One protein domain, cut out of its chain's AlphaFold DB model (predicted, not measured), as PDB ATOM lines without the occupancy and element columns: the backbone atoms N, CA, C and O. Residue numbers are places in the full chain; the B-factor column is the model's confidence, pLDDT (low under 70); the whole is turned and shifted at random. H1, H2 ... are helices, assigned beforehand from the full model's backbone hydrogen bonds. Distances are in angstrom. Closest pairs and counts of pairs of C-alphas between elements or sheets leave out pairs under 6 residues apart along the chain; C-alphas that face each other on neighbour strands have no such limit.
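This is residues 4 to 89 of the 151 residues of an uncharacterized protein of Mytilus galloprovincialis (UniProt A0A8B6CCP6). A helical hairpin, H2 and H3 side by side, has two long arms at its open end: H1, which nearly carries on the line of H2, and H4, which turns away from H3 to the side. Residues 4 to 12 of H1 and residues 64 to 89, mostly H4, stick out free, and so do residues 40 to 45 at the hairpin's turn. The printed part has 86 residues with four named helices, in the order H1, H2, H3, H4, and no named strand; the class is all helix. The whole is extended, with a radius of gyration of the C-alphas of 22.2 A, and flat, spanning 75 by 48 by 13 A.

H1, residues 4 to 20, begins at C-alpha 4 (49.263, -10.769, 9.408) and is 24.2 A long from first to last C-alpha. H2, residues 22 to 35, is 19.8 A long. H3, residues 44 to 58, is 21.2 A long and begins at C-alpha 44 (36.762, -49.950, 45.617). H4, residues 62 to 87, is 37.7 A long and ends at C-alpha 87 (8.548, -70.034, 15.954).

H1 and H2 are close but not clearly touching, the C-alphas of Glu 18 and Val 24 being closest at 7.4 A, and run the same way at a shallow tilt of 14 degrees. H2 and H3 touch as a hairpin, opposite ways at a shallow tilt of 21 degrees; their closest C-alphas, Lys 26 and Ala 58, are 4.2 A apart. H3 and H4 are close but not clearly touching, with the C-alphas of Arg 56 and Leu 63 closest at 7.2 A, and only just about perpendicular at 70.3 degrees. H4 is apart from H1 and H2. In H1, H2, H3 and H4 every O i to N i+4 pair is within hydrogen-bond range.

The two farthest C-alphas, Ile 4 and Gln 89, are 75.4 A apart. The printed part has no cut and no long link. Mean pLDDT of the printed part is 74.4; residue 6 and residues 61 to 89 are under 70.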
ATOM      1  N   ILE A   4      48.342 -10.706   8.262       70.75
ATOM      2  CA  ILE A   4      49.263 -10.769   9.408       70.75
ATOM      3  C   ILE A   4      48.554 -11.349  10.643       70.75
ATOM      4  O   ILE A   4      49.092 -12.237  11.298       70.75
ATOM      5  N   ILE A   5      47.300 -10.950  10.885       70.62
ATOM      6  CA  ILE A   5      46.501 -11.417  12.030       70.62
ATOM      7  C   ILE A   5      46.200 -12.919  11.916       70.62
ATOM      8  O   ILE A   5      46.206 -13.632  12.915       70.62
ATOM      9  N   GLN A   6      46.000 -13.430  10.697       69.50
ATOM     10  CA  GLN A   6      45.766 -14.860  10.467       69.50
ATOM     11  C   GLN A   6      47.000 -15.715  10.788       69.50
ATOM     12  O   GLN A   6      46.868 -16.806  11.336       69.50
ATOM     13  N   ARG A   7      48.211 -15.228  10.484       72.44
ATOM     14  CA  ARG A   7      49.454 -15.960  10.783       72.44
ATOM     15  C   ARG A   7      49.718 -16.049  12.282       72.44
ATOM     16  O   ARG A   7      50.094 -17.117  12.764       72.44
ATOM     17  N   ASP A   8      49.493 -14.959  13.008       80.81
ATOM     18  CA  ASP A   8      49.664 -14.932  14.462       80.81
ATOM     19  C   ASP A   8      48.613 -15.789  15.174       80.81
ATOM     20  O   ASP A   8      48.945 -16.504  16.123       80.81
ATOM     21  N   HIS A   9      47.380 -15.806  14.663       79.19
ATOM     22  CA  HIS A   9      46.321 -16.677  15.163       79.19
ATOM     23  C   HIS A   9      46.663 -18.164  14.990       79.19
ATOM     24  O   HIS A   9      46.691 -18.900  15.973       79.19
ATOM     25  N   ASN A  10      47.052 -18.590  13.784       81.25
ATOM     26  CA  ASN A  10      47.408 -19.989  13.521       81.25
ATOM     27  C   ASN A  10      48.623 -20.445  14.350       81.25
ATOM     28  O   ASN A  10      48.715 -21.593  14.783       81.25
ATOM     29  N   ARG A  11      49.579 -19.540  14.597       83.19
ATOM     30  CA  ARG A  11      50.747 -19.827  15.440       83.19
ATOM     31  C   ARG A  11      50.372 -19.963  16.914       83.19
ATOM     32  O   ARG A  11      50.986 -20.762  17.623       83.19
ATOM     33  N   LEU A  12      49.402 -19.180  17.383       82.62
ATOM     34  CA  LEU A  12      48.865 -19.297  18.734       82.62
ATOM     35  C   LEU A  12      48.109 -20.618  18.904       82.62
ATOM     36  O   LEU A  12      48.373 -21.326  19.872       82.62
ATOM     37  N   GLU A  13      47.258 -20.981  17.944       81.19
ATOM     38  CA  GLU A  13      46.549 -22.265  17.942       81.19
ATOM     39  C   GLU A  13      47.521 -23.448  17.964       81.19
ATOM     40  O   GLU A  13      47.387 -24.328  18.806       81.19
ATOM     41  N   GLY A  14      48.571 -23.427  17.133       81.31
ATOM     42  CA  GLY A  14      49.589 -24.482  17.136       81.31
ATOM     43  C   GLY A  14      50.294 -24.642  18.488       81.31
ATOM     44  O   GLY A  14      50.491 -25.760  18.956       81.31
ATOM     45  N   LYS A  15      50.619 -23.535  19.166       82.69
ATOM     46  CA  LYS A  15      51.213 -23.568  20.517       82.69
ATOM     47  C   LYS A  15      50.220 -24.009  21.593       82.69
ATOM     48  O   LYS A  15      50.633 -24.586  22.601       82.69
ATOM     49  N   MET A  16      48.935 -23.702  21.425       76.88
ATOM     50  CA  MET A  16      47.887 -24.171  22.328       76.88
ATOM     51  C   MET A  16      47.667 -25.673  22.172       76.88
ATOM     52  O   MET A  16      47.610 -26.361  23.184       76.88
ATOM     53  N   GLU A  17      47.650 -26.194  20.948       77.75
ATOM     54  CA  GLU A  17      47.558 -27.634  20.693       77.75
ATOM     55  C   GLU A  17      48.828 -28.372  21.155       77.75
ATOM     56  O   GLU A  17      48.757 -29.457  21.716       77.75
ATOM     57  N   GLU A  18      50.012 -27.776  21.038       75.75
ATOM     58  CA  GLU A  18      51.239 -28.391  21.565       75.75
ATOM     59  C   GLU A  18      51.219 -28.526  23.101       75.75
ATOM     60  O   GLU A  18      51.719 -29.504  23.651       75.75
ATOM     61  N   ARG A  19      50.636 -27.554  23.816       70.88
ATOM     62  CA  ARG A  19      50.638 -27.524  25.294       70.88
ATOM     63  C   ARG A  19      49.415 -28.173  25.929       70.88
ATOM     64  O   ARG A  19      49.512 -28.761  27.004       70.88
ATOM     65  N   PHE A  20      48.265 -28.013  25.294       73.12
ATOM     66  CA  PHE A  20      46.956 -28.409  25.804       73.12
ATOM     67  C   PHE A  20      46.220 -29.355  24.862       73.12
ATOM     68  O   PHE A  20      45.104 -29.771  25.174       73.12
ATOM     69  N   GLY A  21      46.832 -29.703  23.732       73.44
ATOM     70  CA  GLY A  21      46.226 -30.574  22.749       73.44
ATOM     71  C   GLY A  21      45.985 -31.968  23.278       73.44
ATOM     72  O   GLY A  21      46.502 -32.423  24.310       73.44
ATOM     73  N   HIS A  22      45.138 -32.659  22.532       71.25
ATOM     74  CA  HIS A  22      44.529 -33.886  23.006       71.25
ATOM     75  C   HIS A  22      45.558 -34.996  23.266       71.25
ATOM     76  O   HIS A  22      45.382 -35.801  24.179       71.25
ATOM     77  N   THR A  23      46.654 -35.020  22.506       72.44
ATOM     78  CA  THR A  23      47.746 -35.997  22.634       72.44
ATOM     79  C   THR A  23      48.480 -35.875  23.969       72.44
ATOM     80  O   THR A  23      48.602 -36.867  24.688       72.44
ATOM     81  N   VAL A  24      48.889 -34.662  24.346       72.94
ATOM     82  CA  VAL A  24      49.596 -34.394  25.608       72.94
ATOM     83  C   VAL A  24      48.681 -34.642  26.806       72.94
ATOM     84  O   VAL A  24      49.071 -35.282  27.785       72.94
ATOM     85  N   MET A  25      47.423 -34.208  26.714       79.12
ATOM     86  CA  MET A  25      46.439 -34.441  27.773       79.12
ATOM     87  C   MET A  25      46.097 -35.923  27.930       79.12
ATOM     88  O   MET A  25      45.949 -36.412  29.050       79.12
ATOM     89  N   LYS A  26      46.036 -36.678  26.829       83.56
ATOM     90  CA  LYS A  26      45.828 -38.126  26.858       83.56
ATOM     91  C   LYS A  26      46.944 -38.838  27.612       83.56
ATOM     92  O   LYS A  26      46.650 -39.657  28.481       83.56
ATOM     93  N   GLU A  27      48.204 -38.542  27.306       83.50
ATOM     94  CA  GLU A  27      49.342 -39.149  28.006       83.50
ATOM     95  C   GLU A  27      49.328 -38.811  29.497       83.50
ATOM     96  O   GLU A  27      49.506 -39.698  30.335       83.50
ATOM     97  N   ARG A  28      49.007 -37.559  29.844       85.69
ATOM     98  CA  ARG A  28      48.823 -37.132  31.235       85.69
ATOM     99  C   ARG A  28      47.726 -37.923  31.956       85.69
ATOM    100  O   ARG A  28      47.955 -38.416  33.053       85.69
ATOM    101  N   HIS A  29      46.557 -38.100  31.348       86.81
ATOM    102  CA  HIS A  29      45.468 -38.863  31.967       86.81
ATOM    103  C   HIS A  29      45.789 -40.359  32.102       86.81
ATOM    104  O   HIS A  29      45.452 -40.976  33.112       86.81
ATOM    105  N   VAL A  30      46.474 -40.952  31.117       87.38
ATOM    106  CA  VAL A  30      46.897 -42.363  31.174       87.38
ATOM    107  C   VAL A  30      47.958 -42.578  32.251       87.38
ATOM    108  O   VAL A  30      47.905 -43.567  32.981       87.38
ATOM    109  N   THR A  31      48.932 -41.674  32.352       88.62
ATOM    110  CA  THR A  31      49.968 -41.741  33.389       88.62
ATOM    111  C   THR A  31      49.375 -41.547  34.778       88.62
ATOM    112  O   THR A  31      49.675 -42.336  35.671       88.62
ATOM    113  N   GLU A  32      48.460 -40.593  34.947       88.38
ATOM    114  CA  GLU A  32      47.731 -40.380  36.198       88.38
ATOM    115  C   GLU A  32      46.947 -41.630  36.621       88.38
ATOM    116  O   GLU A  32      47.044 -42.054  37.772       88.38
ATOM    117  N   ALA A  33      46.253 -42.292  35.688       88.06
ATOM    118  CA  ALA A  33      45.530 -43.531  35.974       88.06
ATOM    119  C   ALA A  33      46.461 -44.675  36.409       88.06
ATOM    120  O   ALA A  33      46.125 -45.427  37.320       88.06
ATOM    121  N   LYS A  34      47.644 -44.801  35.793       86.56
ATOM    122  CA  LYS A  34      48.635 -45.835  36.148       86.56
ATOM    123  C   LYS A  34      49.310 -45.583  37.494       86.56
ATOM    124  O   LYS A  34      49.669 -46.534  38.182       86.56
ATOM    125  N   LEU A  35      49.527 -44.317  37.845       89.44
ATOM    126  CA  LEU A  35      50.195 -43.925  39.088       89.44
ATOM    127  C   LEU A  35      49.237 -43.874  40.281       89.44
ATOM    128  O   LEU A  35      49.685 -43.931  41.429       89.44
ATOM    129  N   ARG A  36      47.927 -43.768  40.034       87.44
ATOM    130  CA  ARG A  36      46.927 -43.696  41.095       87.44
ATOM    131  C   ARG A  36      46.868 -45.018  41.864       87.44
ATOM    132  O   ARG A  36      46.468 -46.054  41.343       87.44
ATOM    133  N   LYS A  37      47.221 -44.953  43.147       88.75
ATOM    134  CA  LYS A  37      47.030 -46.037  44.115       88.75
ATOM    135  C   LYS A  37      45.746 -45.799  44.901       88.75
ATOM    136  O   LYS A  37      45.419 -44.652  45.208       88.75
ATOM    137  N   ARG A  38      45.044 -46.880  45.238       87.38
ATOM    138  CA  ARG A  38      43.866 -46.830  46.107       87.38
ATOM    139  C   ARG A  38      44.271 -46.297  47.481       87.38
ATOM    140  O   ARG A  38      45.238 -46.787  48.069       87.38
ATOM    141  N   LYS A  39      43.534 -45.312  47.993       92.38
ATOM    142  CA  LYS A  39      43.729 -44.829  49.368       92.38
ATOM    143  C   LYS A  39      43.078 -45.798  50.367       92.38
ATOM    144  O   LYS A  39      42.066 -46.409  50.025       92.38
ATOM    145  N   PRO A  40      43.608 -45.937  51.595       86.56
ATOM    146  CA  PRO A  40      43.066 -46.876  52.583       86.56
ATOM    147  C   PRO A  40      41.596 -46.598  52.946       86.56
ATOM    148  O   PRO A  40      40.845 -47.535  53.190       86.56
ATOM    149  N   GLU A  41      41.166 -45.337  52.894       92.44
ATOM    150  CA  GLU A  41      39.788 -44.904  53.180       92.44
ATOM    151  C   GLU A  41      38.867 -44.912  51.943       92.44
ATOM    152  O   GLU A  41      37.671 -44.655  52.046       92.44
ATOM    153  N   GLU A  42      39.402 -45.191  50.751       89.69
ATOM    154  CA  GLU A  42      38.644 -45.139  49.498       89.69
ATOM    155  C   GLU A  42      37.939 -46.476  49.236       89.69
ATOM    156  O   GLU A  42      38.544 -47.562  49.285       89.69
ATOM    157  N   SER A  43      36.644 -46.403  48.918       91.38
ATOM    158  CA  SER A  43      35.890 -47.577  48.490       91.38
ATOM    159  C   SER A  43      36.411 -48.072  47.137       91.38
ATOM    160  O   SER A  43      36.875 -47.300  46.294       91.38
ATOM    161  N   LEU A  44      36.326 -49.383  46.896       86.94
ATOM    162  CA  LEU A  44      36.762 -49.950  45.617       86.94
ATOM    163  C   LEU A  44      35.955 -49.380  44.437       86.94
ATOM    164  O   LEU A  44      36.490 -49.220  43.341       86.94
ATOM    165  N   ARG A  45      34.683 -49.041  44.675       88.62
ATOM    166  CA  ARG A  45      33.796 -48.436  43.682       88.62
ATOM    167  C   ARG A  45      34.259 -47.033  43.300       88.62
ATOM    168  O   ARG A  45      34.345 -46.740  42.112       88.62
ATOM    169  N   ASP A  46      34.594 -46.203  44.284       88.44
ATOM    170  CA  ASP A  46      35.025 -44.820  44.042       88.44
ATOM    171  C   ASP A  46      36.391 -44.783  43.357       88.44
ATOM    172  O   ASP A  46      36.597 -44.023  42.407       88.44
ATOM    173  N   PHE A  47      37.291 -45.684  43.756       90.19
ATOM    174  CA  PHE A  47      38.566 -45.873  43.072       90.19
ATOM    175  C   PHE A  47      38.365 -46.292  41.609       90.19
ATOM    176  O   PHE A  47      38.947 -45.693  40.704       90.19
ATOM    177  N   GLY A  48      37.508 -47.291  41.366       88.19
ATOM    178  CA  GLY A  48      37.174 -47.750  40.019       88.19
ATOM    179  C   GLY A  48      36.587 -46.635  39.154       88.19
ATOM    180  O   GLY A  48      37.020 -46.459  38.016       88.19
ATOM    181  N   GLN A  49      35.678 -45.830  39.712       90.19
ATOM    182  CA  GLN A  49      35.073 -44.700  39.009       90.19
ATOM    183  C   GLN A  49      36.106 -43.630  38.648       90.19
ATOM    184  O   GLN A  49      36.106 -43.127  37.525       90.19
ATOM    185  N   ALA A  50      37.019 -43.305  39.567       88.06
ATOM    186  CA  ALA A  50      38.074 -42.329  39.320       88.06
ATOM    187  C   ALA A  50      39.021 -42.779  38.194       88.06
ATOM    188  O   ALA A  50      39.408 -41.973  37.345       88.06
ATOM    189  N   ILE A  51      39.368 -44.068  38.155       89.06
ATOM    190  CA  ILE A  51      40.172 -44.647  37.073       89.06
ATOM    191  C   ILE A  51      39.401 -44.618  35.748       89.06
ATOM    192  O   ILE A  51      39.945 -44.190  34.729       89.06
ATOM    193  N   GLU A  52      38.132 -45.025  35.750       86.69
ATOM    194  CA  GLU A  52      37.290 -45.013  34.552       86.69
ATOM    195  C   GLU A  52      37.153 -43.598  33.968       86.69
ATOM    196  O   GLU A  52      37.257 -43.406  32.756       86.69
ATOM    197  N   ASP A  53      36.988 -42.591  34.824       87.25
ATOM    198  CA  ASP A  53      36.880 -41.194  34.416       87.25
ATOM    199  C   ASP A  53      38.177 -40.672  33.777       87.25
ATOM    200  O   ASP A  53      38.124 -39.940  32.783       87.25
ATOM    201  N   LEU A  54      39.346 -41.082  34.280       87.62
ATOM    202  CA  LEU A  54      40.641 -40.756  33.670       87.62
ATOM    203  C   LEU A  54      40.783 -41.390  32.280       87.62
ATOM    204  O   LEU A  54      41.160 -40.711  31.321       87.62
ATOM    205  N   PHE A  55      40.404 -42.661  32.128       83.69
ATOM    206  CA  PHE A  55      40.411 -43.329  30.823       83.69
ATOM    207  C   PHE A  55      39.386 -42.734  29.852       83.69
ATOM    208  O   PHE A  55      39.667 -42.600  28.661       83.69
ATOM    209  N   ARG A  56      38.225 -42.301  30.348       83.31
ATOM    210  CA  ARG A  56      37.203 -41.607  29.558       83.31
ATOM    211  C   ARG A  56      37.721 -40.291  28.977       83.31
ATOM    212  O   ARG A  56      37.446 -39.998  27.816       83.31
ATOM    213  N   ARG A  57      38.491 -39.524  29.752       83.50
ATOM    214  CA  ARG A  57      39.125 -38.271  29.296       83.50
ATOM    215  C   ARG A  57      40.272 -38.522  28.317       83.50
ATOM    216  O   ARG A  57      40.421 -37.781  27.350       83.50
ATOM    217  N   ALA A  58      41.041 -39.590  28.526       83.62
ATOM    218  CA  ALA A  58      42.112 -40.003  27.618       83.62
ATOM    219  C   ALA A  58      41.596 -40.523  26.262       83.62
ATOM    220  O   ALA A  58      42.287 -40.409  25.250       83.62
ATOM    221  N   TYR A  59      40.392 -41.105  26.236       82.19
ATOM    222  CA  TYR A  59      39.817 -41.753  25.058       82.19
ATOM    223  C   TYR A  59      38.338 -41.381  24.829       82.19
ATOM    224  O   TYR A  59      37.454 -42.244  24.887       82.19
ATOM    225  N   PRO A  60      38.036 -40.118  24.489       71.25
ATOM    226  CA  PRO A  60      36.659 -39.639  24.343       71.25
ATOM    227  C   PRO A  60      35.878 -40.366  23.232       71.25
ATOM    228  O   PRO A  60      34.663 -40.538  23.328       71.25
ATOM    229  N   GLY A  61      36.567 -40.854  22.192       67.44
ATOM    230  CA  GLY A  61      35.951 -41.593  21.083       67.44
ATOM    231  C   GLY A  61      35.574 -43.046  21.401       67.44
ATOM    232  O   GLY A  61      34.697 -43.610  20.748       67.44
ATOM    233  N   ILE A  62      36.186 -43.656  22.422       61.62
ATOM    234  CA  ILE A  62      36.016 -45.087  22.710       61.62
ATOM    235  C   ILE A  62      34.639 -45.376  23.331       61.62
ATOM    236  O   ILE A  62      33.995 -46.364  22.977       61.62
ATOM    237  N   LEU A  63      34.102 -44.482  24.166       57.03
ATOM    238  CA  LEU A  63      32.782 -44.671  24.791       57.03
ATOM    239  C   LEU A  63      31.617 -44.732  23.798       57.03
ATOM    240  O   LEU A  63      30.646 -45.451  24.044       57.03
ATOM    241  N   ARG A  64      31.710 -44.027  22.662       56.62
ATOM    242  CA  ARG A  64      30.703 -44.134  21.592       56.62
ATOM    243  C   ARG A  64      30.678 -45.541  20.994       56.62
ATOM    244  O   ARG A  64      29.603 -46.061  20.706       56.62
ATOM    245  N   LEU A  65      31.845 -46.171  20.859       54.75
ATOM    246  CA  LEU A  65      31.973 -47.528  20.329       54.75
ATOM    247  C   LEU A  65      31.471 -48.570  21.338       54.75
ATOM    248  O   LEU A  65      30.674 -49.428  20.966       54.75
ATOM    249  N   TYR A  66      31.839 -48.455  22.617       56.94
ATOM    250  CA  TYR A  66      31.409 -49.408  23.653       56.94
ATOM    251  C   TYR A  66      29.900 -49.365  23.939       56.94
ATOM    252  O   TYR A  66      29.276 -50.411  24.103       56.94
ATOM    253  N   ARG A  67      29.261 -48.185  23.941       56.34
ATOM    254  CA  ARG A  67      27.795 -48.113  24.091       56.34
ATOM    255  C   ARG A  67      27.071 -48.743  22.901       56.34
ATOM    256  O   ARG A  67      26.100 -49.469  23.093       56.34
ATOM    257  N   ARG A  68      27.563 -48.525  21.677       53.38
ATOM    258  CA  ARG A  68      26.961 -49.094  20.463       53.38
ATOM    259  C   ARG A  68      27.075 -50.620  20.419       53.38
ATOM    260  O   ARG A  68      26.114 -51.272  20.015       53.38
ATOM    261  N   THR A  69      28.199 -51.192  20.858       59.53
ATOM    262  CA  THR A  69      28.399 -52.653  20.896       59.53
ATOM    263  C   THR A  69      27.564 -53.341  21.978       59.53
ATOM    264  O   THR A  69      27.026 -54.422  21.739       59.53
ATOM    265  N   LEU A  70      27.390 -52.720  23.149       60.09
ATOM    266  CA  LEU A  70      26.488 -53.233  24.186       60.09
ATOM    267  C   LEU A  70      25.027 -53.215  23.721       60.09
ATOM    268  O   LEU A  70      24.328 -54.220  23.861       60.09
ATOM    269  N   LEU A  71      24.594 -52.118  23.092       62.88
ATOM    270  CA  LEU A  71      23.244 -51.993  22.543       62.88
ATOM    271  C   LEU A  71      22.985 -53.026  21.439       62.88
ATOM    272  O   LEU A  71      22.004 -53.758  21.514       62.88
ATOM    273  N   THR A  72      23.896 -53.193  20.477       62.75
ATOM    274  CA  THR A  72      23.754 -54.216  19.418       62.75
ATOM    275  C   THR A  72      23.749 -55.647  19.963       62.75
ATOM    276  O   THR A  72      22.966 -56.473  19.500       62.75
ATOM    277  N   ARG A  73      24.541 -55.962  20.996       58.12
ATOM    278  CA  ARG A  73      24.471 -57.274  21.668       58.12
ATOM    279  C   ARG A  73      23.142 -57.499  22.385       58.12
ATOM    280  O   ARG A  73      22.639 -58.617  22.387       58.12
ATOM    281  N   SER A  74      22.579 -56.467  23.006       66.69
ATOM    282  CA  SER A  74      21.266 -56.573  23.651       66.69
ATOM    283  C   SER A  74      20.132 -56.722  22.634       66.69
ATOM    284  O   SER A  74      19.263 -57.570  22.823       66.69
ATOM    285  N   LEU A  75      20.194 -55.993  21.515       59.81
ATOM    286  CA  LEU A  75      19.209 -56.056  20.437       59.81
ATOM    287  C   LEU A  75      19.239 -57.409  19.724       59.81
ATOM    288  O   LEU A  75      18.202 -58.041  19.590       59.81
ATOM    289  N   THR A  76      20.417 -57.930  19.386       64.94
ATOM    290  CA  THR A  76      20.540 -59.267  18.770       64.94
ATOM    291  C   THR A  76      20.096 -60.397  19.706       64.94
ATOM    292  O   THR A  76      19.535 -61.398  19.263       64.94
ATOM    293  N   LYS A  77      20.303 -60.255  21.023       66.81
ATOM    294  CA  LYS A  77      19.734 -61.183  22.016       66.81
ATOM    295  C   LYS A  77      18.207 -61.095  22.075       66.81
ATOM    296  O   LYS A  77      17.562 -62.116  22.302       66.81
ATOM    297  N   LEU A  78      17.640 -59.904  21.886       57.03
ATOM    298  CA  LEU A  78      16.197 -59.697  21.849       57.03
ATOM    299  C   LEU A  78      15.585 -60.264  20.563       57.03
ATOM    300  O   LEU A  78      14.617 -61.005  20.657       57.03
ATOM    301  N   GLU A  79      16.203 -60.021  19.406       60.47
ATOM    302  CA  GLU A  79      15.790 -60.580  18.111       60.47
ATOM    303  C   GLU A  79      15.747 -62.110  18.142       60.47
ATOM    304  O   GLU A  79      14.765 -62.719  17.730       60.47
ATOM    305  N   ARG A  80      16.765 -62.763  18.719       59.28
ATOM    306  CA  ARG A  80      16.754 -64.226  18.886       59.28
ATOM    307  C   ARG A  80      15.600 -64.702  19.767       59.28
ATOM    308  O   ARG A  80      14.996 -65.728  19.471       59.28
ATOM    309  N   ARG A  81      15.265 -63.962  20.829       58.94
ATOM    310  CA  ARG A  81      14.135 -64.282  21.720       58.94
ATOM    311  C   ARG A  81      12.783 -64.070  21.046       58.94
ATOM    312  O   ARG A  81      11.881 -64.877  21.249       58.94
ATOM    313  N   THR A  82      12.629 -63.019  20.247       58.12
ATOM    314  CA  THR A  82      11.389 -62.759  19.507       58.12
ATOM    315  C   THR A  82      11.194 -63.763  18.379       58.12
ATOM    316  O   THR A  82      10.091 -64.272  18.222       58.12
ATOM    317  N   SER A  83      12.258 -64.135  17.663       56.75
ATOM    318  CA  SER A  83      12.188 -65.153  16.609       56.75
ATOM    319  C   SER A  83      11.873 -66.546  17.166       56.75
ATOM    320  O   SER A  83      11.063 -67.258  16.580       56.75
ATOM    321  N   LEU A  84      12.420 -66.912  18.335       54.03
ATOM    322  CA  LEU A  84      12.050 -68.150  19.042       54.03
ATOM    323  C   LEU A  84      10.585 -68.139  19.516       54.03
ATOM    324  O   LEU A  84       9.910 -69.160  19.452       54.03
ATOM    325  N   ARG A  85      10.060 -66.987  19.953       49.69
ATOM    326  CA  ARG A  85       8.652 -66.866  20.368       49.69
ATOM    327  C   ARG A  85       7.680 -66.982  19.191       49.69
ATOM    328  O   ARG A  85       6.637 -67.603  19.350       49.69
ATOM    329  N   ILE A  86       8.020 -66.411  18.036       51.69
ATOM    330  CA  ILE A  86       7.204 -66.513  16.814       51.69
ATOM    331  C   ILE A  86       7.228 -67.954  16.278       51.69
ATOM    332  O   ILE A  86       6.183 -68.486  15.918       51.69
ATOM    333  N   SER A  87       8.389 -68.619  16.321       46.28
ATOM    334  CA  SER A  87       8.548 -70.034  15.954       46.28
ATOM    335  C   SER A  87       7.726 -70.986  16.829       46.28
ATOM    336  O   SER A  87       7.211 -71.979  16.331       46.28
ATOM    337  N   ASN A  88       7.585 -70.697  18.125       51.38
ATOM    338  CA  ASN A  88       6.861 -71.570  19.056       51.38
ATOM    339  C   ASN A  88       5.342 -71.318  19.075       51.38
ATOM    340  O   ASN A  88       4.615 -72.048  19.740       51.38
ATOM    341  N   GLN A  89       4.851 -70.290  18.374       51.03
ATOM    342  CA  GLN A  89       3.415 -70.026  18.222       51.03
ATOM    343  C   GLN A  89       2.824 -70.628  16.938       51.03
ATOM    344  O   GLN A  89       1.605 -70.710  16.831       51.03
TER     345      GLN A  89